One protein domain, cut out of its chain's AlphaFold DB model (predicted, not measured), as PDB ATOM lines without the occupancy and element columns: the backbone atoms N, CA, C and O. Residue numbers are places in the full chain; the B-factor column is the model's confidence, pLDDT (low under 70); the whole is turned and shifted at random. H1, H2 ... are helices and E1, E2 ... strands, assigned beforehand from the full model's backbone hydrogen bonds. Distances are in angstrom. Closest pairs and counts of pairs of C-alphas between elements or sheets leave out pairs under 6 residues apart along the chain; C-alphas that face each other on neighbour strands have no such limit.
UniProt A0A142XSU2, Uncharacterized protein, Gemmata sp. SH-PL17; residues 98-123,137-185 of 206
ATOM      1  N   GLU A  98      38.548  -0.117 -18.114       94.44
ATOM      2  CA  GLU A  98      39.382   1.077 -17.957       94.44
ATOM      3  C   GLU A  98      38.631   2.133 -17.143       94.44
ATOM      4  O   GLU A  98      37.511   2.503 -17.488       94.44
ATOM      5  N   PHE A  99      39.266   2.648 -16.095       94.19
ATOM      6  CA  PHE A  99      38.769   3.767 -15.304       94.19
ATOM      7  C   PHE A  99      39.765   4.927 -15.374       94.19
ATOM      8  O   PHE A  99      40.983   4.734 -15.278       94.19
ATOM      9  N   SER A 100      39.245   6.142 -15.555       94.25
ATOM     10  CA  SER A 100      40.037   7.366 -15.714       94.25
ATOM     11  C   SER A 100      39.838   8.287 -14.515       94.25
ATOM     12  O   SER A 100      38.709   8.670 -14.214       94.25
ATOM     13  N   TYR A 101      40.937   8.701 -13.880       92.69
ATOM     14  CA  TYR A 101      40.941   9.566 -12.697       92.69
ATOM     15  C   TYR A 101      41.578  10.910 -13.051       92.69
ATOM     16  O   TYR A 101      42.772  11.111 -12.819       92.69
ATOM     17  N   PRO A 102      40.818  11.851 -13.641       89.75
ATOM     18  CA  PRO A 102      41.376  13.112 -14.126       89.75
ATOM     19  C   PRO A 102      41.952  13.979 -13.001       89.75
ATOM     20  O   PRO A 102      42.926  14.690 -13.222       89.75
ATOM     21  N   GLN A 103      41.399  13.880 -11.788       88.56
ATOM     22  CA  GLN A 103      41.893  14.614 -10.617       88.56
ATOM     23  C   GLN A 103      43.314  14.193 -10.208       88.56
ATOM     24  O   GLN A 103      44.065  14.998  -9.659       88.56
ATOM     25  N   ASP A 104      43.687  12.954 -10.531       88.44
ATOM     26  CA  ASP A 104      44.935  12.311 -10.119       88.44
ATOM     27  C   ASP A 104      45.856  12.007 -11.315       88.44
ATOM     28  O   ASP A 104      46.966  11.507 -11.151       88.44
ATOM     29  N   GLY A 105      45.412  12.336 -12.533       88.00
ATOM     30  CA  GLY A 105      46.216  12.262 -13.752       88.00
ATOM     31  C   GLY A 105      46.598  10.844 -14.180       88.00
ATOM     32  O   GLY A 105      47.628  10.664 -14.832       88.00
ATOM     33  N   PHE A 106      45.809   9.825 -13.827       88.50
ATOM     34  CA  PHE A 106      46.093   8.443 -14.215       88.50
ATOM     35  C   PHE A 106      44.863   7.706 -14.750       88.50
ATOM     36  O   PHE A 106      43.712   8.082 -14.519       88.50
ATOM     37  N   LYS A 107      45.141   6.631 -15.489       91.69
ATOM     38  CA  LYS A 107      44.161   5.654 -15.952       91.69
ATOM     39  C   LYS A 107      44.617   4.276 -15.508       91.69
ATOM     40  O   LYS A 107      45.816   3.994 -15.540       91.69
ATOM     41  N   ALA A 108      43.681   3.441 -15.090       91.50
ATOM     42  CA  ALA A 108      43.973   2.089 -14.646       91.50
ATOM     43  C   ALA A 108      42.845   1.146 -15.055       91.50
ATOM     44  O   ALA A 108      41.680   1.537 -15.104       91.50
ATOM     45  N   TYR A 109      43.207  -0.098 -15.346       91.81
ATOM     46  CA  TYR A 109      42.237  -1.162 -15.549       91.81
ATOM     47  C   TYR A 109      41.922  -1.790 -14.193       91.81
ATOM     48  O   TYR A 109      42.842  -2.084 -13.432       91.81
ATOM     49  N   PHE A 110      40.644  -2.020 -13.911       92.88
ATOM     50  CA  PHE A 110      40.186  -2.711 -12.708       92.88
ATOM     51  C   PHE A 110      39.123  -3.761 -13.069       92.88
ATOM     52  O   PHE A 110      38.376  -3.555 -14.029       92.88
ATOM     53  N   PRO A 111      39.023  -4.879 -12.327       90.44
ATOM     54  CA  PRO A 111      37.982  -5.890 -12.538       90.44
ATOM     55  C   PRO A 111      36.562  -5.367 -12.260       90.44
ATOM     56  O   PRO A 111      35.599  -5.845 -12.853       90.44
ATOM     57  N   SER A 112      36.414  -4.372 -11.383       91.56
ATOM     58  CA  SER A 112      35.146  -3.698 -11.091       91.56
ATOM     59  C   SER A 112      35.380  -2.228 -10.739       91.56
ATOM     60  O   SER A 112      36.527  -1.794 -10.622       91.56
ATOM     61  N   GLU A 113      34.302  -1.454 -10.603       93.31
ATOM     62  CA  GLU A 113      34.380  -0.045 -10.213       93.31
ATOM     63  C   GLU A 113      35.019   0.085  -8.823       93.31
ATOM     64  O   GLU A 113      34.488  -0.456  -7.848       93.31
ATOM     65  N   PRO A 114      36.191   0.733  -8.707       92.94
ATOM     66  CA  PRO A 114      36.866   0.822  -7.429       92.94
ATOM     67  C   PRO A 114      36.192   1.863  -6.545       92.94
ATOM     68  O   PRO A 114      35.851   2.971  -6.961       92.94
ATOM     69  N   THR A 115      36.081   1.528  -5.269       93.12
ATOM     70  CA  THR A 115      35.668   2.480  -4.247       93.12
ATOM     71  C   THR A 115      36.823   3.436  -3.978       93.12
ATOM     72  O   THR A 115      37.936   3.015  -3.647       93.12
ATOM     73  N   THR A 116      36.563   4.735  -4.130       91.06
ATOM     74  CA  THR A 116      37.549   5.782  -3.849       91.06
ATOM     75  C   THR A 116      37.418   6.214  -2.395       91.06
ATOM     76  O   THR A 116      36.461   6.885  -2.019       91.06
ATOM     77  N   MET A 117      38.398   5.851  -1.575       88.75
ATOM     78  CA  MET A 117      38.543   6.360  -0.217       88.75
ATOM     79  C   MET A 117      39.555   7.504  -0.248       88.75
ATOM     80  O   MET A 117      40.772   7.308  -0.196       88.75
ATOM     81  N   GLY A 118      39.036   8.721  -0.398       78.12
ATOM     82  CA  GLY A 118      39.815   9.937  -0.222       78.12
ATOM     83  C   GLY A 118      39.826  10.309   1.251       78.12
ATOM     84  O   GLY A 118      38.864  10.894   1.737       78.12
ATOM     85  N   MET A 119      40.903   9.993   1.966       74.06
ATOM     86  CA  MET A 119      41.145  10.667   3.235       74.06
ATOM     87  C   MET A 119      41.904  11.943   2.913       74.06
ATOM     88  O   MET A 119      43.062  11.901   2.500       74.06
ATOM     89  N   ASN A 120      41.254  13.087   3.107       64.62
ATOM     90  CA  ASN A 120      41.953  14.362   3.128       64.62
ATOM     91  C   ASN A 120      42.708  14.454   4.461       64.62
ATOM     92  O   ASN A 120      42.338  15.203   5.361       64.62
ATOM     93  N   MET A 121      43.706  13.585   4.637       64.94
ATOM     94  CA  MET A 121      44.597  13.656   5.780       64.94
ATOM     95  C   MET A 121      45.482  14.862   5.544       64.94
ATOM     96  O   MET A 121      46.482  14.799   4.831       64.94
ATOM     97  N   GLN A 122      45.079  15.981   6.132       62.84
ATOM     98  CA  GLN A 122      45.976  17.094   6.336       62.84
ATOM     99  C   GLN A 122      46.979  16.623   7.384       62.84
ATOM    100  O   GLN A 122      46.739  16.718   8.587       62.84
ATOM    101  N   PHE A 123      48.065  16.005   6.919       65.25
ATOM    102  CA  PHE A 123      49.190  15.701   7.784       65.25
ATOM    103  C   PHE A 123      49.610  17.035   8.397       65.25
ATOM    104  O   PHE A 123      49.885  17.996   7.671       65.25
ATOM    105  N   GLN A 137      55.844  17.694   2.179       78.44
ATOM    106  CA  GLN A 137      54.437  17.917   2.507       78.44
ATOM    107  C   GLN A 137      53.568  17.148   1.510       78.44
ATOM    108  O   GLN A 137      53.470  17.517   0.333       78.44
ATOM    109  N   MET A 138      52.957  16.063   1.982       80.75
ATOM    110  CA  MET A 138      51.970  15.318   1.218       80.75
ATOM    111  C   MET A 138      50.708  16.177   1.104       80.75
ATOM    112  O   MET A 138      50.133  16.596   2.103       80.75
ATOM    113  N   GLU A 139      50.324  16.494  -0.126       82.94
ATOM    114  CA  GLU A 139      49.165  17.318  -0.464       82.94
ATOM    115  C   GLU A 139      47.872  16.515  -0.335       82.94
ATOM    116  O   GLU A 139      46.882  17.004   0.202       82.94
ATOM    117  N   SER A 140      47.885  15.279  -0.831       85.38
ATOM    118  CA  SER A 140      46.742  14.380  -0.764       85.38
ATOM    119  C   SER A 140      47.181  12.923  -0.850       85.38
ATOM    120  O   SER A 140      48.191  12.583  -1.474       85.38
ATOM    121  N   MET A 141      46.397  12.055  -0.215       88.44
ATOM    122  CA  MET A 141      46.511  10.609  -0.336       88.44
ATOM    123  C   MET A 141      45.138  10.051  -0.694       88.44
ATOM    124  O   MET A 141      44.168  10.225   0.043       88.44
ATOM    125  N   ARG A 142      45.044   9.389  -1.844       90.12
ATOM    126  CA  ARG A 142      43.810   8.749  -2.305       90.12
ATOM    127  C   ARG A 142      44.031   7.266  -2.467       90.12
ATOM    128  O   ARG A 142      45.037   6.847  -3.032       90.12
ATOM    129  N   THR A 143      43.081   6.484  -1.976       91.50
ATOM    130  CA  THR A 143      43.132   5.031  -2.066       91.50
ATOM    131  C   THR A 143      41.969   4.548  -2.925       91.50
ATOM    132  O   THR A 143      40.811   4.791  -2.593       91.50
ATOM    133  N   TYR A 144      42.274   3.863  -4.022       91.62
ATOM    134  CA  TYR A 144      41.306   3.201  -4.896       91.62
ATOM    135  C   TYR A 144      41.358   1.715  -4.608       91.62
ATOM    136  O   TYR A 144      42.404   1.090  -4.783       91.62
ATOM    137  N   THR A 145      40.246   1.153  -4.158       90.62
ATOM    138  CA  THR A 145      40.185  -0.259  -3.780       90.62
ATOM    139  C   THR A 145      39.109  -0.959  -4.591       90.62
ATOM    140  O   THR A 145      37.981  -0.477  -4.665       90.62
ATOM    141  N   THR A 146      39.448  -2.087  -5.204       89.31
ATOM    142  CA  THR A 146      38.498  -2.975  -5.888       89.31
ATOM    143  C   THR A 146      38.692  -4.408  -5.403       89.31
ATOM    144  O   THR A 146      39.812  -4.834  -5.117       89.31
ATOM    145  N   GLY A 147      37.590  -5.149  -5.302       77.62
ATOM    146  CA  GLY A 147      37.554  -6.450  -4.635       77.62
ATOM    147  C   GLY A 147      37.387  -6.317  -3.117       77.62
ATOM    148  O   GLY A 147      37.703  -5.290  -2.523       77.62
ATOM    149  N   GLY A 148      36.836  -7.355  -2.482       64.25
ATOM    150  CA  GLY A 148      36.694  -7.415  -1.021       64.25
ATOM    151  C   GLY A 148      35.294  -7.179  -0.441       64.25
ATOM    152  O   GLY A 148      35.151  -7.250   0.774       64.25
ATOM    153  N   PHE A 149      34.245  -6.991  -1.250       50.69
ATOM    154  CA  PHE A 149      32.855  -6.933  -0.758       50.69
ATOM    155  C   PHE A 149      32.052  -8.165  -1.198       50.69
ATOM    156  O   PHE A 149      31.052  -8.071  -1.902       50.69
ATOM    157  N   GLY A 150      32.525  -9.350  -0.808       54.47
ATOM    158  CA  GLY A 150      31.821 -10.613  -1.029       54.47
ATOM    159  C   GLY A 150      32.741 -11.827  -0.907       54.47
ATOM    160  O   GLY A 150      33.848 -11.823  -1.430       54.47
ATOM    161  N   ASN A 151      32.263 -12.890  -0.252       53.03
ATOM    162  CA  ASN A 151      33.008 -14.120   0.084       53.03
ATOM    163  C   ASN A 151      33.625 -14.902  -1.102       53.03
ATOM    164  O   ASN A 151      34.187 -15.976  -0.888       53.03
ATOM    165  N   LYS A 152      33.505 -14.429  -2.347       62.03
ATOM    166  CA  LYS A 152      33.959 -15.155  -3.544       62.03
ATOM    167  C   LYS A 152      35.226 -14.584  -4.185       62.03
ATOM    168  O   LYS A 152      35.963 -15.354  -4.796       62.03
ATOM    169  N   ASP A 153      35.546 -13.309  -3.969       61.03
ATOM    170  CA  ASP A 153      36.713 -12.682  -4.596       61.03
ATOM    171  C   ASP A 153      37.885 -12.615  -3.611       61.03
ATOM    172  O   ASP A 153      37.907 -11.808  -2.685       61.03
ATOM    173  N   ARG A 154      38.885 -13.486  -3.808       70.19
ATOM    174  CA  ARG A 154      40.097 -13.560  -2.963       70.19
ATOM    175  C   ARG A 154      41.134 -12.472  -3.256       70.19
ATOM    176  O   ARG A 154      42.179 -12.447  -2.612       70.19
ATOM    177  N   VAL A 155      40.889 -11.618  -4.246       78.00
ATOM    178  CA  VAL A 155      41.859 -10.624  -4.709       78.00
ATOM    179  C   VAL A 155      41.328  -9.238  -4.385       78.00
ATOM    180  O   VAL A 155      40.322  -8.806  -4.940       78.00
ATOM    181  N   ASN A 156      42.022  -8.551  -3.482       83.88
ATOM    182  CA  ASN A 156      41.817  -7.139  -3.210       83.88
ATOM    183  C   ASN A 156      42.945  -6.356  -3.891       83.88
ATOM    184  O   ASN A 156      44.124  -6.627  -3.654       83.88
ATOM    185  N   ILE A 157      42.583  -5.430  -4.774       86.06
ATOM    186  CA  ILE A 157      43.523  -4.558  -5.472       86.06
ATOM    187  C   ILE A 157      43.378  -3.170  -4.866       86.06
ATOM    188  O   ILE A 157      42.335  -2.529  -4.989       86.06
ATOM    189  N   THR A 158      44.457  -2.691  -4.255       88.12
ATOM    190  CA  THR A 158      44.531  -1.355  -3.669       88.12
ATOM    191  C   THR A 158      45.565  -0.524  -4.418       88.12
ATOM    192  O   THR A 158      46.737  -0.887  -4.486       88.12
ATOM    193  N   VAL A 159      45.141   0.610  -4.965       89.94
ATOM    194  CA  VAL A 159      46.010   1.605  -5.596       89.94
ATOM    195  C   VAL A 159      46.030   2.839  -4.710       89.94
ATOM    196  O   VAL A 159      45.002   3.479  -4.513       89.94
ATOM    197  N   GLN A 160      47.200   3.179  -4.174       89.38
ATOM    198  CA  GLN A 160      47.395   4.396  -3.391       89.38
ATOM    199  C   GLN A 160      48.109   5.442  -4.241       89.38
ATOM    200  O   GLN A 160      49.196   5.198  -4.765       89.38
ATOM    201  N   VAL A 161      47.492   6.611  -4.367       89.12
ATOM    202  CA  VAL A 161      48.054   7.766  -5.059       89.12
ATOM    203  C   VAL A 161      48.392   8.815  -4.015       89.12
ATOM    204  O   VAL A 161      47.510   9.359  -3.353       89.12
ATOM    205  N   MET A 162      49.690   9.066  -3.860       87.06
ATOM    206  CA  MET A 162      50.232  10.090  -2.972       87.06
ATOM    207  C   MET A 162      50.726  11.256  -3.817       87.06
ATOM    208  O   MET A 162      51.578  11.084  -4.694       87.06
ATOM    209  N   ARG A 163      50.197  12.446  -3.550       84.75
ATOM    210  CA  ARG A 163      50.609  13.688  -4.198       84.75
ATOM    211  C   ARG A 163      51.405  14.517  -3.205       84.75
ATOM    212  O   ARG A 163      50.973  14.703  -2.074       84.75
ATOM    213  N   PHE A 164      52.559  15.019  -3.625       85.62
ATOM    214  CA  PHE A 164      53.437  15.848  -2.799       85.62
ATOM    215  C   PHE A 164      53.483  17.263  -3.367       85.62
ATOM    216  O   PHE A 164      53.503  17.432  -4.587       85.62
ATOM    217  N   ARG A 165      53.521  18.273  -2.490       80.94
ATOM    218  CA  ARG A 165      53.640  19.685  -2.898       80.94
ATOM    219  C   ARG A 165      54.989  19.990  -3.543       80.94
ATOM    220  O   ARG A 165      55.068  20.796  -4.464       80.94
ATOM    221  N   SER A 166      56.042  19.349  -3.046       83.38
ATOM    222  CA  SER A 166      57.409  19.464  -3.544       83.38
ATOM    223  C   SER A 166      57.895  18.131  -4.105       83.38
ATOM    224  O   SER A 166      57.335  17.064  -3.837       83.38
ATOM    225  N   SER A 167      58.943  18.181  -4.929       78.31
ATOM    226  CA  SER A 167      59.579  16.966  -5.420       78.31
ATOM    227  C   SER A 167      60.152  16.170  -4.244       78.31
ATOM    228  O   SER A 167      60.807  16.719  -3.361       78.31
ATOM    229  N   LEU A 168      59.906  14.855  -4.230       78.81
ATOM    230  CA  LEU A 168      60.496  13.971  -3.225       78.81
ATOM    231  C   LEU A 168      62.029  14.087  -3.279       78.81
ATOM    232  O   LEU A 168      62.591  13.862  -4.366       78.81
ATOM    233  N   PRO A 169      62.704  14.374  -2.144       78.44
ATOM    234  CA  PRO A 169      64.157  14.332  -2.060       78.44
ATOM    235  C   PRO A 169      64.683  13.000  -2.591       78.44
ATOM    236  O   PRO A 169      64.056  11.954  -2.405       78.44
ATOM    237  N   ARG A 170      65.847  13.017  -3.245       78.06
ATOM    238  CA  ARG A 170      66.426  11.810  -3.856       78.06
ATOM    239  C   ARG A 170      66.545  10.656  -2.853       78.06
ATOM    240  O   ARG A 170      66.141   9.549  -3.178       78.06
ATOM    241  N   ALA A 171      66.970  10.949  -1.623       77.06
ATOM    242  CA  ALA A 171      67.051   9.970  -0.541       77.06
ATOM    243  C   ALA A 171      65.694   9.325  -0.199       77.06
ATOM    244  O   ALA A 171      65.624   8.115  -0.020       77.06
ATOM    245  N   ALA A 172      64.605  10.103  -0.175       74.56
ATOM    246  CA  ALA A 172      63.256   9.580   0.060       74.56
ATOM    247  C   ALA A 172      62.752   8.741  -1.125       74.56
ATOM    248  O   ALA A 172      62.085   7.724  -0.954       74.56
ATOM    249  N   ARG A 173      63.102   9.137  -2.352       78.00
ATOM    250  CA  ARG A 173      62.802   8.340  -3.547       78.00
ATOM    251  C   ARG A 173      63.546   7.005  -3.528       78.00
ATOM    252  O   ARG A 173      62.964   5.991  -3.900       78.00
ATOM    253  N   ASP A 174      64.803   7.011  -3.096       78.31
ATOM    254  CA  ASP A 174      65.635   5.813  -2.988       78.31
ATOM    255  C   ASP A 174      65.190   4.917  -1.819       78.31
ATOM    256  O   ASP A 174      65.169   3.698  -1.970       78.31
ATOM    257  N   SER A 175      64.720   5.477  -0.698       73.69
ATOM    258  CA  SER A 175      64.128   4.679   0.384       73.69
ATOM    259  C   SER A 175      62.808   4.036  -0.044       73.69
ATOM    260  O   SER A 175      62.621   2.838   0.158       73.69
ATOM    261  N   MET A 176      61.941   4.777  -0.745       71.06
ATOM    262  CA  MET A 176      60.734   4.218  -1.365       71.06
ATOM    263  C   MET A 176      61.061   3.164  -2.424       71.06
ATOM    264  O   MET A 176      60.282   2.237  -2.645       71.06
ATOM    265  N   ARG A 177      62.227   3.264  -3.070       68.81
ATOM    266  CA  ARG A 177      62.696   2.265  -4.033       68.81
ATOM    267  C   ARG A 177      62.944   0.904  -3.374       68.81
ATOM    268  O   ARG A 177      62.740  -0.115  -4.023       68.81
ATOM    269  N   ASN A 178      63.323   0.892  -2.100       71.31
ATOM    270  CA  ASN A 178      63.572  -0.325  -1.329       71.31
ATOM    271  C   ASN A 178      62.304  -0.919  -0.689       71.31
ATOM    272  O   ASN A 178      62.394  -1.946  -0.029       71.31
ATOM    273  N   ILE A 179      61.123  -0.319  -0.902       66.00
ATOM    274  CA  ILE A 179      59.833  -0.863  -0.424       66.00
ATOM    275  C   ILE A 179      59.344  -2.033  -1.309       66.00
ATOM    276  O   ILE A 179      58.315  -2.643  -1.028       66.00
ATOM    277  N   ASP A 180      60.090  -2.412  -2.353       58.06
ATOM    278  CA  ASP A 180      59.834  -3.643  -3.109       58.06
ATOM    279  C   ASP A 180      60.059  -4.864  -2.184       58.06
ATOM    280  O   ASP A 180      61.168  -5.376  -2.043       58.06
ATOM    281  N   GLY A 181      58.995  -5.319  -1.519       59.94
ATOM    282  CA  GLY A 181      59.032  -6.396  -0.536       59.94
ATOM    283  C   GLY A 181      57.779  -7.270  -0.575       59.94
ATOM    284  O   GLY A 181      56.678  -6.823  -0.915       59.94
ATOM    285  N   ARG A 182      57.951  -8.550  -0.229       59.22
ATOM    286  CA  ARG A 182      56.831  -9.438   0.100       59.22
ATOM    287  C   ARG A 182      56.379  -9.103   1.517       59.22
ATOM    288  O   ARG A 182      57.192  -9.133   2.435       59.22
ATOM    289  N   PHE A 183      55.101  -8.807   1.689       71.81
ATOM    290  CA  PHE A 183      54.473  -8.726   3.005       71.81
ATOM    291  C   PHE A 183      53.563  -9.946   3.192       71.81
ATOM    292  O   PHE A 183      53.258 -10.653   2.229       71.81
ATOM    293  N   ALA A 184      53.164 -10.248   4.429       52.50
ATOM    294  CA  ALA A 184      52.328 -11.414   4.707       52.50
ATOM    295  C   ALA A 184      51.023 -11.344   3.888       52.50
ATOM    296  O   ALA A 184      50.184 -10.476   4.118       52.50
ATOM    297  N   GLY A 185      50.881 -12.237   2.903       68.56
ATOM    298  CA  GLY A 185      49.708 -12.309   2.029       68.56
ATOM    299  C   GLY A 185      49.743 -11.440   0.763       68.56
ATOM    300  O   GLY A 185      48.737 -11.403   0.060       68.56
TER     301      GLY A 185
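This is residues 98 to 123 and 137 to 185 of the 206 residues of an uncharacterized protein of Gemmata sp. SH-PL17 (UniProt A0A142XSU2). Picture a small sheet of three antiparallel strands, E3, E4 and E5, in which E4 and E5 make a long hairpin. A second, shorter hairpin, E1 and E2, lies over one face of that sheet with a gap between them, and past the E5 edge a free arm leads off, made of the single helix H1 and the tail after it. The printed part has 75 residues, with the named elements in the order E1, E2, E3, E4, E5, H1, and the larger sheet has the order E3, E4, E5. The class is mixed, helices and strands, with 8 helix and 31 strand residues among the 39 in named elements. The whole is loose, with a radius of gyration of the C-alphas of 14.6 A and spans of 42 by 30 by 23 A.

Begin at the first printed residue, where E1, residues 98 to 101, forms a hairpin with E2, residues 106 to 110. They are antiparallel neighbours at 144 degrees between their directions, and you will find N 99 and O 108 within hydrogen-bond range at 2.8 A. Go on to E3, residues 115 to 119, which is apart from E2. E3 is an edge strand of the larger sheet, and its antiparallel neighbour is the inner strand E4, residues 138 to 146, at 157 degrees. Look there for N 117 and O 143 at 2.8 A, and for N 145 and O 115 at 3.0 A, both within hydrogen-bond range. E4 and the other edge strand, E5, residues 157 to 164, form the second hairpin, antiparallel at 168 degrees. Two of their pairs within hydrogen-bond range are N 144 and O 159 at 2.8 A and N 161 and O 142 at 2.8 A. Between E2 and E4 there is 1 pair of C-alphas within 8 A, those of Phe 110 and Thr 146, 7.0 A apart. E2 and E5 are only just apart, their closest C-alphas being 8.2 A from each other. Last comes H1, residues 170 to 177, which is not on the larger sheet, with 0 pairs of C-alphas within 10 A. In H1 every O i to N i+4 pair is within hydrogen-bond range.

Find C-alpha 98 at (39.382, 1.077, -17.957), where E1 begins; it runs to residue 101, and E2 follows from 106 to 110. E3 runs from 115 to 119. Find C-alpha 138 at (51.970, 15.318, 1.218); from there E4, the longest strand with 9 residues, runs 23.8 A to C-alpha 146. E5 comes back from 157 to 164 over 22.8 A. H1 runs 10.2 A, from residue 170 to C-alpha 177 at (62.696, 2.265, -4.033).

The two C-alphas farthest apart are those of Asn 151 and Arg 170, at 42.5 A. Residues 149 to 154, 169 to 175 and 177 to 185 stand free; the body without them has 53 residues and spans 33 by 21 by 20 A. Residues 124 to 136 are cut out, and C-alphas 123 and 137 are 7.8 A apart across the cut, which lies in the link E3 to E4. Of the links that are printed whole, E4 to E5 is short and the others are tight. The mean pLDDT of the printed part is 79.6, and the model's confidence is under 70 at residues 120 to 123, 148 to 153, 177, 179 to 182 and 184 to 185.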